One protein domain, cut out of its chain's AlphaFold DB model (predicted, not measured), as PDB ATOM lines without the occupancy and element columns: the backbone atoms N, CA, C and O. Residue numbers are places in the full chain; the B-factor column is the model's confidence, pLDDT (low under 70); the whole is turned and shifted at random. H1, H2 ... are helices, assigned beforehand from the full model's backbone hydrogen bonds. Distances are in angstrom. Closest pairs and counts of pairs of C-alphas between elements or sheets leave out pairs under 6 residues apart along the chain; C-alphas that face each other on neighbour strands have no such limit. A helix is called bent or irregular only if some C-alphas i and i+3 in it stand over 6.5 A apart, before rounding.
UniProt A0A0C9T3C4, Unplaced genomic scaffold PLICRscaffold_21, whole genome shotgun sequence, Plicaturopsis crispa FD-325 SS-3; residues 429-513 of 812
ATOM      1  N   SER A 429      28.544  -8.498  30.585       76.44
ATOM      2  CA  SER A 429      27.850  -8.617  31.869       76.44
ATOM      3  C   SER A 429      27.757  -7.253  32.557       76.44
ATOM      4  O   SER A 429      28.682  -6.446  32.466       76.44
ATOM      5  N   ASN A 430      26.669  -7.004  33.293       75.50
ATOM      6  CA  ASN A 430      26.445  -5.723  33.979       75.50
ATOM      7  C   ASN A 430      27.619  -5.326  34.899       75.50
ATOM      8  O   ASN A 430      27.941  -4.148  34.999       75.50
ATOM      9  N   SER A 431      28.323  -6.305  35.486       70.56
ATOM     10  CA  SER A 431      29.559  -6.107  36.261       70.56
ATOM     11  C   SER A 431      30.671  -5.376  35.499       70.56
ATOM     12  O   SER A 431      31.451  -4.647  36.100       70.56
ATOM     13  N   ASN A 432      30.750  -5.569  34.181       78.00
ATOM     14  CA  ASN A 432      31.831  -5.072  33.326       78.00
ATOM     15  C   ASN A 432      31.463  -3.743  32.644       78.00
ATOM     16  O   ASN A 432      32.289  -3.162  31.945       78.00
ATOM     17  N   LEU A 433      30.218  -3.287  32.818       82.50
ATOM     18  CA  LEU A 433      29.697  -2.036  32.269       82.50
ATOM     19  C   LEU A 433      29.779  -0.869  33.268       82.50
ATOM     20  O   LEU A 433      29.572   0.275  32.869       82.50
ATOM     21  N   GLY A 434      30.109  -1.128  34.539       87.38
ATOM     22  CA  GLY A 434      30.326  -0.089  35.551       87.38
ATOM     23  C   GLY A 434      29.157   0.909  35.629       87.38
ATOM     24  O   GLY A 434      28.007   0.469  35.680       87.38
ATOM     25  N   PRO A 435      29.400   2.235  35.592       83.88
ATOM     26  CA  PRO A 435      28.331   3.242  35.637       83.88
ATOM     27  C   PRO A 435      27.429   3.242  34.388       83.88
ATOM     28  O   PRO A 435      26.334   3.795  34.423       83.88
ATOM     29  N   TRP A 436      27.847   2.592  33.297       85.75
ATOM     30  CA  TRP A 436      27.054   2.437  32.074       85.75
ATOM     31  C   TRP A 436      26.124   1.214  32.109       85.75
ATOM     32  O   TRP A 436      25.348   0.996  31.174       85.75
ATOM     33  N   ALA A 437      26.174   0.402  33.171       81.69
ATOM     34  CA  ALA A 437      25.288  -0.740  33.350       81.69
ATOM     35  C   ALA A 437      23.821  -0.282  33.431       81.69
ATOM     36  O   ALA A 437      23.403   0.376  34.377       81.69
ATOM     37  N   GLY A 438      23.024  -0.643  32.422       76.94
ATOM     38  CA  GLY A 438      21.615  -0.247  32.335       76.94
ATOM     39  C   GLY A 438      21.366   1.180  31.832       76.94
ATOM     40  O   GLY A 438      20.204   1.580  31.776       76.94
ATOM     41  N   TYR A 439      22.398   1.932  31.424       79.62
ATOM     42  CA  TYR A 439      22.221   3.283  30.883       79.62
ATOM     43  C   TYR A 439      21.433   3.242  29.553       79.62
ATOM     44  O   TYR A 439      21.880   2.607  28.589       79.62
ATOM     45  N   PRO A 440      20.253   3.885  29.456       79.25
ATOM     46  CA  PRO A 440      19.383   3.748  28.297       79.25
ATOM     47  C   PRO A 440      19.827   4.676  27.157       79.25
ATOM     48  O   PRO A 440      19.354   5.802  27.056       79.25
ATOM     49  N   MET A 441      20.679   4.192  26.246       85.75
ATOM     50  CA  MET A 441      20.996   4.938  25.020       85.75
ATOM     51  C   MET A 441      19.772   5.053  24.099       85.75
ATOM     52  O   MET A 441      19.460   4.122  23.343       85.75
ATOM     53  N   LEU A 442      19.100   6.203  24.114       86.75
ATOM     54  CA  LEU A 442      17.914   6.481  23.301       86.75
ATOM     55  C   LEU A 442      18.159   7.630  22.318       86.75
ATOM     56  O   LEU A 442      17.798   7.507  21.136       86.75
ATOM     57  N   VAL A 443      18.800   8.708  22.776       94.06
ATOM     58  CA  VAL A 443      19.055   9.923  21.991       94.06
ATOM     59  C   VAL A 443      20.477   9.972  21.432       94.06
ATOM     60  O   VAL A 443      21.367   9.223  21.818       94.06
ATOM     61  N   GLU A 444      20.683  10.858  20.460       94.31
ATOM     62  CA  GLU A 444      21.977  11.054  19.796       94.31
ATOM     63  C   GLU A 444      23.086  11.460  20.784       94.31
ATOM     64  O   GLU A 444      24.201  10.951  20.690       94.31
ATOM     65  N   GLN A 445      22.742  12.288  21.778       93.88
ATOM     66  CA  GLN A 445      23.658  12.745  22.823       93.88
ATOM     67  C   GLN A 445      24.189  11.595  23.693       93.88
ATOM     68  O   GLN A 445      25.373  11.579  23.994       93.88
ATOM     69  N   ASP A 446      23.364  10.596  24.034       92.19
ATOM     70  CA  ASP A 446      23.793   9.445  24.849       92.19
ATOM     71  C   ASP A 446      24.935   8.678  24.169       92.19
ATOM     72  O   ASP A 446      25.917   8.290  24.799       92.19
ATOM     73  N   ALA A 447      24.807   8.476  22.853       93.62
ATOM     74  CA  ALA A 447      25.808   7.791  22.046       93.62
ATOM     75  C   ALA A 447      27.076   8.627  21.841       93.62
ATOM     76  O   ALA A 447      28.161   8.053  21.723       93.62
ATOM     77  N   GLN A 448      26.941   9.955  21.795       95.44
ATOM     78  CA  GLN A 448      28.074  10.870  21.737       95.44
ATOM     79  C   GLN A 448      28.838  10.885  23.067       95.44
ATOM     80  O   GLN A 448      30.038  10.630  23.050       95.44
ATOM     81  N   ASN A 449      28.152  11.048  24.201       93.94
ATOM     82  CA  ASN A 449      28.756  11.002  25.535       93.94
ATOM     83  C   ASN A 449      29.461   9.653  25.780       93.94
ATOM     84  O   ASN A 449      30.607   9.620  26.218       93.94
ATOM     85  N   LEU A 450      28.815   8.529  25.427       95.31
ATOM     86  CA  LEU A 450      29.431   7.200  25.522       95.31
ATOM     87  C   LEU A 450      30.693   7.085  24.651       95.31
ATOM     88  O   LEU A 450      31.661   6.444  25.052       95.31
ATOM     89  N   TYR A 451      30.685   7.673  23.451       95.69
ATOM     90  CA  TYR A 451      31.853   7.699  22.570       95.69
ATOM     91  C   TYR A 451      32.977   8.577  23.130       95.69
ATOM     92  O   TYR A 451      34.131   8.170  23.049       95.69
ATOM     93  N   GLU A 452      32.656   9.741  23.695       95.44
ATOM     94  CA  GLU A 452      33.626  10.678  24.271       95.44
ATOM     95  C   GLU A 452      34.329  10.048  25.480       95.44
ATOM     96  O   GLU A 452      35.548   9.890  25.441       95.44
ATOM     97  N   CYS A 453      33.588   9.504  26.452       95.06
ATOM     98  CA  CYS A 453      34.184   8.770  27.576       95.06
ATOM     99  C   CYS A 453      34.970   7.521  27.116       95.06
ATOM    100  O   CYS A 453      36.022   7.184  27.669       95.06
ATOM    101  N   ALA A 454      34.507   6.842  26.058       94.94
ATOM    102  CA  ALA A 454      35.247   5.741  25.443       94.94
ATOM    103  C   ALA A 454      36.533   6.187  24.720       94.94
ATOM    104  O   ALA A 454      37.423   5.352  24.548       94.94
ATOM    105  N   ASP A 455      36.658   7.442  24.284       94.00
ATOM    106  CA  ASP A 455      37.881   8.012  23.696       94.00
ATOM    107  C   ASP A 455      38.844   8.444  24.819       94.00
ATOM    108  O   ASP A 455      40.007   8.031  24.816       94.00
ATOM    109  N   GLU A 456      38.317   9.123  25.849       95.62
ATOM    110  CA  GLU A 456      39.014   9.562  27.076       95.62
ATOM    111  C   GLU A 456      39.664   8.416  27.867       95.62
ATOM    112  O   GLU A 456      40.660   8.627  28.559       95.62
ATOM    113  N   GLY A 457      39.158   7.188  27.727       92.69
ATOM    114  CA  GLY A 457      39.819   5.984  28.238       92.69
ATOM    115  C   GLY A 457      38.983   5.116  29.169       92.69
ATOM    116  O   GLY A 457      39.495   4.087  29.614       92.69
ATOM    117  N   ASP A 458      37.717   5.458  29.422       95.44
ATOM    118  CA  ASP A 458      36.813   4.610  30.199       95.44
ATOM    119  C   ASP A 458      36.650   3.245  29.501       95.44
ATOM    120  O   ASP A 458      36.088   3.112  28.409       95.44
ATOM    121  N   ALA A 459      37.180   2.206  30.150       91.00
ATOM    122  CA  ALA A 459      37.167   0.842  29.645       91.00
ATOM    123  C   ALA A 459      35.745   0.266  29.543       91.00
ATOM    124  O   ALA A 459      35.467  -0.498  28.615       91.00
ATOM    125  N   ALA A 460      34.840   0.646  30.447       89.38
ATOM    126  CA  ALA A 460      33.452   0.204  30.444       89.38
ATOM    127  C   ALA A 460      32.654   0.905  29.333       89.38
ATOM    128  O   ALA A 460      31.969   0.229  28.554       89.38
ATOM    129  N   ALA A 461      32.833   2.223  29.171       93.69
ATOM    130  CA  ALA A 461      32.282   2.969  28.035       93.69
ATOM    131  C   ALA A 461      32.752   2.369  26.699       93.69
ATOM    132  O   ALA A 461      31.957   2.090  25.796       93.69
ATOM    133  N   ARG A 462      34.058   2.089  26.592       94.25
ATOM    134  CA  ARG A 462      34.696   1.514  25.399       94.25
ATOM    135  C   ARG A 462      34.223   0.087  25.105       94.25
ATOM    136  O   ARG A 462      34.058  -0.256  23.932       94.25
ATOM    137  N   LEU A 463      33.964  -0.741  26.119       90.44
ATOM    138  CA  LEU A 463      33.341  -2.060  25.948       90.44
ATOM    139  C   LEU A 463      31.908  -1.938  25.415       90.44
ATOM    140  O   LEU A 463      31.566  -2.596  24.427       90.44
ATOM    141  N   LEU A 464      31.093  -1.063  26.009       92.62
ATOM    142  CA  LEU A 464      29.700  -0.864  25.611       92.62
ATOM    143  C   LEU A 464      29.575  -0.278  24.194       92.62
ATOM    144  O   LEU A 464      28.793  -0.772  23.379       92.62
ATOM    145  N   TYR A 465      30.400   0.718  23.859       93.44
ATOM    146  CA  TYR A 465      30.456   1.302  22.518       93.44
ATOM    147  C   TYR A 465      30.864   0.265  21.461       93.44
ATOM    148  O   TYR A 465      30.248   0.184  20.394       93.44
ATOM    149  N   ASN A 466      31.860  -0.582  21.754       91.19
ATOM    150  CA  ASN A 466      32.268  -1.658  20.846       91.19
ATOM    151  C   ASN A 466      31.186  -2.737  20.683       91.19
ATOM    152  O   ASN A 466      30.987  -3.216  19.564       91.19
ATOM    153  N   TYR A 467      30.446  -3.072  21.745       92.31
ATOM    154  CA  TYR A 467      29.276  -3.949  21.656       92.31
ATOM    155  C   TYR A 467      28.210  -3.365  20.716       92.31
ATOM    156  O   TYR A 467      27.820  -4.024  19.751       92.31
ATOM    157  N   TYR A 468      27.803  -2.105  20.910       90.69
ATOM    158  CA  TYR A 468      26.829  -1.463  20.018       90.69
ATOM    159  C   TYR A 468      27.333  -1.356  18.574       90.69
ATOM    160  O   TYR A 468      26.573  -1.608  17.639       90.69
ATOM    161  N   ARG A 469      28.624  -1.069  18.374       90.31
ATOM    162  CA  ARG A 469      29.269  -1.073  17.053       90.31
ATOM    163  C   ARG A 469      29.212  -2.445  16.368       90.31
ATOM    164  O   ARG A 469      29.058  -2.481  15.147       90.31
ATOM    165  N   ALA A 470      29.341  -3.544  17.113       84.25
ATOM    166  CA  ALA A 470      29.210  -4.903  16.587       84.25
ATOM    167  C   ALA A 470      27.746  -5.235  16.246       84.25
ATOM    168  O   ALA A 470      27.456  -5.609  15.112       84.25
ATOM    169  N   VAL A 471      26.811  -4.981  17.170       82.31
ATOM    170  CA  VAL A 471      25.361  -5.167  16.952       82.31
ATOM    171  C   VAL A 471      24.870  -4.400  15.717       82.31
ATOM    172  O   VAL A 471      24.065  -4.913  14.941       82.31
ATOM    173  N   ILE A 472      25.378  -3.185  15.494       85.31
ATOM    174  CA  ILE A 472      25.029  -2.365  14.329       85.31
ATOM    175  C   ILE A 472      25.556  -2.949  13.014       85.31
ATOM    176  O   ILE A 472      24.888  -2.792  11.996       85.31
ATOM    177  N   GLN A 473      26.713  -3.619  13.009       76.88
ATOM    178  CA  GLN A 473      27.251  -4.257  11.797       76.88
ATOM    179  C   GLN A 473      26.401  -5.454  11.349       76.88
ATOM    180  O   GLN A 473      26.255  -5.665  10.147       76.88
ATOM    181  N   ASP A 474      25.792  -6.172  12.296       71.12
ATOM    182  CA  ASP A 474      24.833  -7.245  12.008       71.12
ATOM    183  C   ASP A 474      23.410  -6.718  11.719       71.12
ATOM    184  O   ASP A 474      22.631  -7.367  11.014       71.12
ATOM    185  N   SER A 475      23.040  -5.533  12.225       71.44
ATOM    186  CA  SER A 475      21.702  -4.960  12.024       71.44
ATOM    187  C   SER A 475      21.593  -4.150  10.724       71.44
ATOM    188  O   SER A 475      22.224  -3.107  10.561       71.44
ATOM    189  N   SER A 476      20.697  -4.546   9.819       68.81
ATOM    190  CA  SER A 476      20.449  -3.802   8.572       68.81
ATOM    191  C   SER A 476      19.704  -2.469   8.757       68.81
ATOM    192  O   SER A 476      19.588  -1.707   7.797       68.81
ATOM    193  N   ASN A 477      19.178  -2.178   9.956       71.56
ATOM    194  CA  ASN A 477      18.447  -0.945  10.249       71.56
ATOM    195  C   ASN A 477      18.494  -0.588  11.760       71.56
ATOM    196  O   ASN A 477      17.769  -1.207  12.549       71.56
ATOM    197  N   PRO A 478      19.327   0.380  12.197       81.12
ATOM    198  CA  PRO A 478      19.417   0.783  13.603       81.12
ATOM    199  C   PRO A 478      18.124   1.457  14.099       81.12
ATOM    200  O   PRO A 478      17.614   2.401  13.492       81.12
ATOM    201  N   ARG A 479      17.592   0.964  15.227       77.69
ATOM    202  CA  ARG A 479      16.210   1.241  15.673       77.69
ATOM    203  C   ARG A 479      15.977   2.630  16.288       77.69
ATOM    204  O   ARG A 479      14.886   3.163  16.120       77.69
ATOM    205  N   ASN A 480      16.959   3.223  16.971       88.12
ATOM    206  CA  ASN A 480      16.822   4.514  17.669       88.12
ATOM    207  C   ASN A 480      17.867   5.553  17.198       88.12
ATOM    208  O   ASN A 480      18.697   5.259  16.334       88.12
ATOM    209  N   ALA A 481      17.791   6.787  17.714       87.19
ATOM    210  CA  ALA A 481      18.673   7.882  17.297       87.19
ATOM    211  C   ALA A 481      20.137   7.624  17.696       87.19
ATOM    212  O   ALA A 481      21.023   7.748  16.848       87.19
ATOM    213  N   ALA A 482      20.362   7.151  18.926       89.25
ATOM    214  CA  ALA A 482      21.668   6.727  19.432       89.25
ATOM    215  C   ALA A 482      22.379   5.741  18.480       89.25
ATOM    216  O   ALA A 482      23.465   6.012  17.966       89.25
ATOM    217  N   LEU A 483      21.732   4.615  18.152       90.06
ATOM    218  CA  LEU A 483      22.296   3.592  17.266       90.06
ATOM    219  C   LEU A 483      22.465   4.097  15.825       90.06
ATOM    220  O   LEU A 483      23.409   3.698  15.142       90.06
ATOM    221  N   LYS A 484      21.597   5.000  15.347       90.06
ATOM    222  CA  LYS A 484      21.783   5.671  14.048       90.06
ATOM    223  C   LYS A 484      23.041   6.542  14.045       90.06
ATOM    224  O   LYS A 484      23.746   6.544  13.036       90.06
ATOM    225  N   TRP A 485      23.352   7.239  15.137       93.50
ATOM    226  CA  TRP A 485      24.597   8.001  15.265       93.50
ATOM    227  C   TRP A 485      25.823   7.086  15.297       93.50
ATOM    228  O   TRP A 485      26.721   7.270  14.475       93.50
ATOM    229  N   VAL A 486      25.826   6.036  16.129       91.88
ATOM    230  CA  VAL A 486      26.933   5.054  16.179       91.88
ATOM    231  C   VAL A 486      27.149   4.395  14.808       91.88
ATOM    232  O   VAL A 486      28.292   4.206  14.387       91.88
ATOM    233  N   ALA A 487      26.076   4.117  14.056       89.19
ATOM    234  CA  ALA A 487      26.159   3.623  12.682       89.19
ATOM    235  C   ALA A 487      26.814   4.642  11.736       89.19
ATOM    236  O   ALA A 487      27.776   4.298  11.044       89.19
ATOM    237  N   ARG A 488      26.357   5.907  11.735       89.94
ATOM    238  CA  ARG A 488      26.972   6.990  10.942       89.94
ATOM    239  C   ARG A 488      28.454   7.160  11.286       89.94
ATOM    240  O   ARG A 488      29.282   7.201  10.376       89.94
ATOM    241  N   ARG A 489      28.799   7.196  12.577       88.75
ATOM    242  CA  ARG A 489      30.173   7.357  13.079       88.75
ATOM    243  C   ARG A 489      31.060   6.167  12.707       88.75
ATOM    244  O   ARG A 489      32.183   6.372  12.259       88.75
ATOM    245  N   THR A 490      30.545   4.940  12.795       85.62
ATOM    246  CA  THR A 490      31.258   3.714  12.387       85.62
ATOM    247  C   THR A 490      31.524   3.679  10.880       85.62
ATOM    248  O   THR A 490      32.640   3.371  10.457       85.62
ATOM    249  N   LEU A 491      30.530   4.032  10.060       80.19
ATOM    250  CA  LEU A 491      30.672   4.088   8.601       80.19
ATOM    251  C   LEU A 491      31.641   5.200   8.168       80.19
ATOM    252  O   LEU A 491      32.523   4.953   7.343       80.19
ATOM    253  N   ALA A 492      31.541   6.389   8.771       79.50
ATOM    254  CA  ALA A 492      32.479   7.489   8.547       79.50
ATOM    255  C   ALA A 492      33.910   7.107   8.966       79.50
ATOM    256  O   ALA A 492      34.850   7.291   8.191       79.50
ATOM    257  N   GLY A 493      34.060   6.500  10.149       66.12
ATOM    258  CA  GLY A 493      35.330   6.024  10.693       66.12
ATOM    259  C   GLY A 493      36.013   4.979   9.811       66.12
ATOM    260  O   GLY A 493      37.224   5.038   9.628       66.12
ATOM    261  N   ASN A 494      35.265   4.068   9.184       59.94
ATOM    262  CA  ASN A 494      35.841   3.099   8.244       59.94
ATOM    263  C   ASN A 494      36.396   3.774   6.967       59.94
ATOM    264  O   ASN A 494      37.397   3.315   6.412       59.94
ATOM    265  N   GLY A 495      35.793   4.881   6.518       52.75
ATOM    266  CA  GLY A 495      36.279   5.673   5.381       52.75
ATOM    267  C   GLY A 495      37.499   6.542   5.713       52.75
ATOM    268  O   GLY A 495      38.465   6.581   4.943       52.75
ATOM    269  N   THR A 496      37.488   7.213   6.867       51.81
ATOM    270  CA  THR A 496      38.594   8.083   7.308       51.81
ATOM    271  C   THR A 496      39.779   7.288   7.845       51.81
ATOM    272  O   THR A 496      40.910   7.618   7.503       51.81
ATOM    273  N   SER A 497      39.557   6.194   8.584       55.41
ATOM    274  CA  SER A 497      40.621   5.308   9.085       55.41
ATOM    275  C   SER A 497      41.443   4.708   7.947       55.41
ATOM    276  O   SER A 497      42.669   4.689   8.035       55.41
ATOM    277  N   ARG A 498      40.807   4.297   6.839       54.62
ATOM    278  CA  ARG A 498      41.531   3.803   5.658       54.62
ATOM    279  C   ARG A 498      42.404   4.897   5.042       54.62
ATOM    280  O   ARG A 498      43.594   4.676   4.868       54.62
ATOM    281  N   ARG A 499      41.861   6.101   4.816       61.22
ATOM    282  CA  ARG A 499      42.641   7.240   4.287       61.22
ATOM    283  C   ARG A 499      43.756   7.697   5.233       61.22
ATOM    284  O   ARG A 499      44.833   8.029   4.757       61.22
ATOM    285  N   ALA A 500      43.530   7.692   6.546       59.84
ATOM    286  CA  ALA A 500      44.526   8.063   7.552       59.84
ATOM    287  C   ALA A 500      45.627   7.000   7.703       59.84
ATOM    288  O   ALA A 500      46.794   7.347   7.876       59.84
ATOM    289  N   ARG A 501      45.284   5.710   7.580       68.81
ATOM    290  CA  ARG A 501      46.247   4.601   7.542       68.81
ATOM    291  C   ARG A 501      47.054   4.610   6.243       68.81
ATOM    292  O   ARG A 501      48.269   4.486   6.307       68.81
ATOM    293  N   ASP A 502      46.413   4.843   5.098       71.75
ATOM    294  CA  ASP A 502      47.091   5.018   3.807       71.75
ATOM    295  C   ASP A 502      47.985   6.274   3.811       71.75
ATOM    296  O   ASP A 502      49.066   6.261   3.226       71.75
ATOM    297  N   ALA A 503      47.571   7.350   4.490       68.25
ATOM    298  CA  ALA A 503      48.392   8.540   4.698       68.25
ATOM    299  C   ALA A 503      49.607   8.231   5.583       68.25
ATOM    300  O   ALA A 503      50.723   8.461   5.130       68.25
ATOM    301  N   ARG A 504      49.425   7.634   6.772       74.12
ATOM    302  CA  ARG A 504      50.543   7.210   7.641       74.12
ATOM    303  C   ARG A 504      51.499   6.257   6.928       74.12
ATOM    304  O   ARG A 504      52.694   6.501   6.961       74.12
ATOM    305  N   ALA A 505      50.996   5.263   6.199       77.75
ATOM    306  CA  ALA A 505      51.827   4.351   5.414       77.75
ATOM    307  C   ALA A 505      52.631   5.079   4.319       77.75
ATOM    308  O   ALA A 505      53.759   4.688   4.026       77.75
ATOM    309  N   ARG A 506      52.100   6.163   3.731       80.19
ATOM    310  CA  ARG A 506      52.861   7.040   2.821       80.19
ATOM    311  C   ARG A 506      53.893   7.889   3.567       80.19
ATOM    312  O   ARG A 506      54.976   8.083   3.026       80.19
ATOM    313  N   THR A 507      53.595   8.379   4.771       76.69
ATOM    314  CA  THR A 507      54.556   9.143   5.587       76.69
ATOM    315  C   THR A 507      55.695   8.255   6.085       76.69
ATOM    316  O   THR A 507      56.850   8.617   5.908       76.69
ATOM    317  N   GLU A 508      55.394   7.067   6.610       79.38
ATOM    318  CA  GLU A 508      56.373   6.053   7.028       79.38
ATOM    319  C   GLU A 508      57.217   5.572   5.844       79.38
ATOM    320  O   GLU A 508      58.434   5.432   5.960       79.38
ATOM    321  N   ARG A 509      56.597   5.368   4.673       81.94
ATOM    322  CA  ARG A 509      57.331   5.048   3.447       81.94
ATOM    323  C   ARG A 509      58.264   6.188   3.031       81.94
ATOM    324  O   ARG A 509      59.412   5.907   2.721       81.94
ATOM    325  N   ARG A 510      57.818   7.448   3.091       78.75
ATOM    326  CA  ARG A 510      58.680   8.617   2.842       78.75
ATOM    327  C   ARG A 510      59.802   8.744   3.866       78.75
ATOM    328  O   ARG A 510      60.905   9.078   3.469       78.75
ATOM    329  N   GLN A 511      59.548   8.443   5.141       75.81
ATOM    330  CA  GLN A 511      60.576   8.430   6.184       75.81
ATOM    331  C   GLN A 511      61.640   7.360   5.912       75.81
ATOM    332  O   GLN A 511      62.826   7.660   6.019       75.81
ATOM    333  N   ARG A 512      61.235   6.159   5.472       76.62
ATOM    334  CA  ARG A 512      62.162   5.098   5.034       76.62
ATOM    335  C   ARG A 512      62.929   5.477   3.762       76.62
ATOM    336  O   ARG A 512      64.139   5.314   3.706       76.62
ATOM    337  N   GLU A 513      62.246   6.054   2.774       74.12
ATOM    338  CA  GLU A 513      62.872   6.551   1.539       74.12
ATOM    339  C   GLU A 513      63.814   7.749   1.800       74.12
ATOM    340  O   GLU A 513      64.741   7.962   1.025       74.12
TER     341      GLU A 513
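This is residues 429 to 513 of the 812 residues of an uncharacterized protein of Plicaturopsis crispa FD-325 SS-3 (UniProt A0A0C9T3C4). One long helix, H4, has its first part in a compact head with three shorter helices, and the rest of it, residues 492 to 513, sticks out from this head as a single long arm. In the head, H2 and H4 meet near their first residues, H3 packs on H2 near its own beginning and on H4 near its end, and the small H1 packs on the beginning of H3. The printed part has 85 residues with four named helices, H1, H2, H3 and H4 in this order, and no named strand; the class is all helix. The whole is loose, with a radius of gyration of the C-alphas of 15.8 A, and elongated, spanning 52 by 28 by 21 A.

H4 holds residues 481 to 513 and measures 46.9 A from C-alpha 481 at (18.673, 7.882, 17.297) to C-alpha 513 at (62.872, 6.551, 1.539); it has a kink of 25 degrees near residue 495. H3, residues 459 to 474, measures 23.0 A, and H2, residues 444 to 456, 18.6 A. H1, residues 430 to 436, begins with C-alpha 430 at (26.445, -5.723, 33.979) and is irregular, with C-alphas 432 and 435 9.3 A apart.

H4 touches H2 with residues 481 to 486 alone, and H2 touches H4 with residues 444 to 448 alone; the closest C-alphas are those of Glu 444 and Ala 482, 4.4 A apart. These two run the same way at a shallow tilt of 34.7 degrees, only just short of steep. H4 touches H3 with residues 483 to 490 alone, closest at the C-alphas of Ala 487 and Ile 472, 6.3 A apart, and the two are about perpendicular at 79 degrees. H3 is the hub, touching the three other helices. It touches H2 with residues 460 to 465 alone, where the C-alphas of Arg 462 and Ala 454 are the closest at 4.3 A; the two run opposite ways at a steep tilt of 53 degrees. H3 touches H1 with residues 460 to 464 alone, closest at the C-alphas of Ala 460 and Leu 433, 4.7 A apart, about perpendicular at 79 degrees. H1 and H4 are apart, and H1 and H2 are only just apart, with their closest C-alphas at 8.4 A. Each O i to N i+4 pair is within hydrogen-bond range in H2 and H3, against 28 of 29 in H4 and 0 of 3 in H1, where 2 of 4 O i to N i+3 pairs are within range.

The C-alphas farthest apart are those of Gly 438 and Glu 513, at 51.9 A. Without residues 492 to 513 of H4, which stand free, the body of 63 residues spans 29 by 21 by 18 A. The printed part has no cut; the link from H2 to H3 is tight, and those from H1 to H2 and from H3 to H4 are short. The mean pLDDT of the printed part is 82.5, with values under 70 at residue 476, residues 493 to 501 and residue 503.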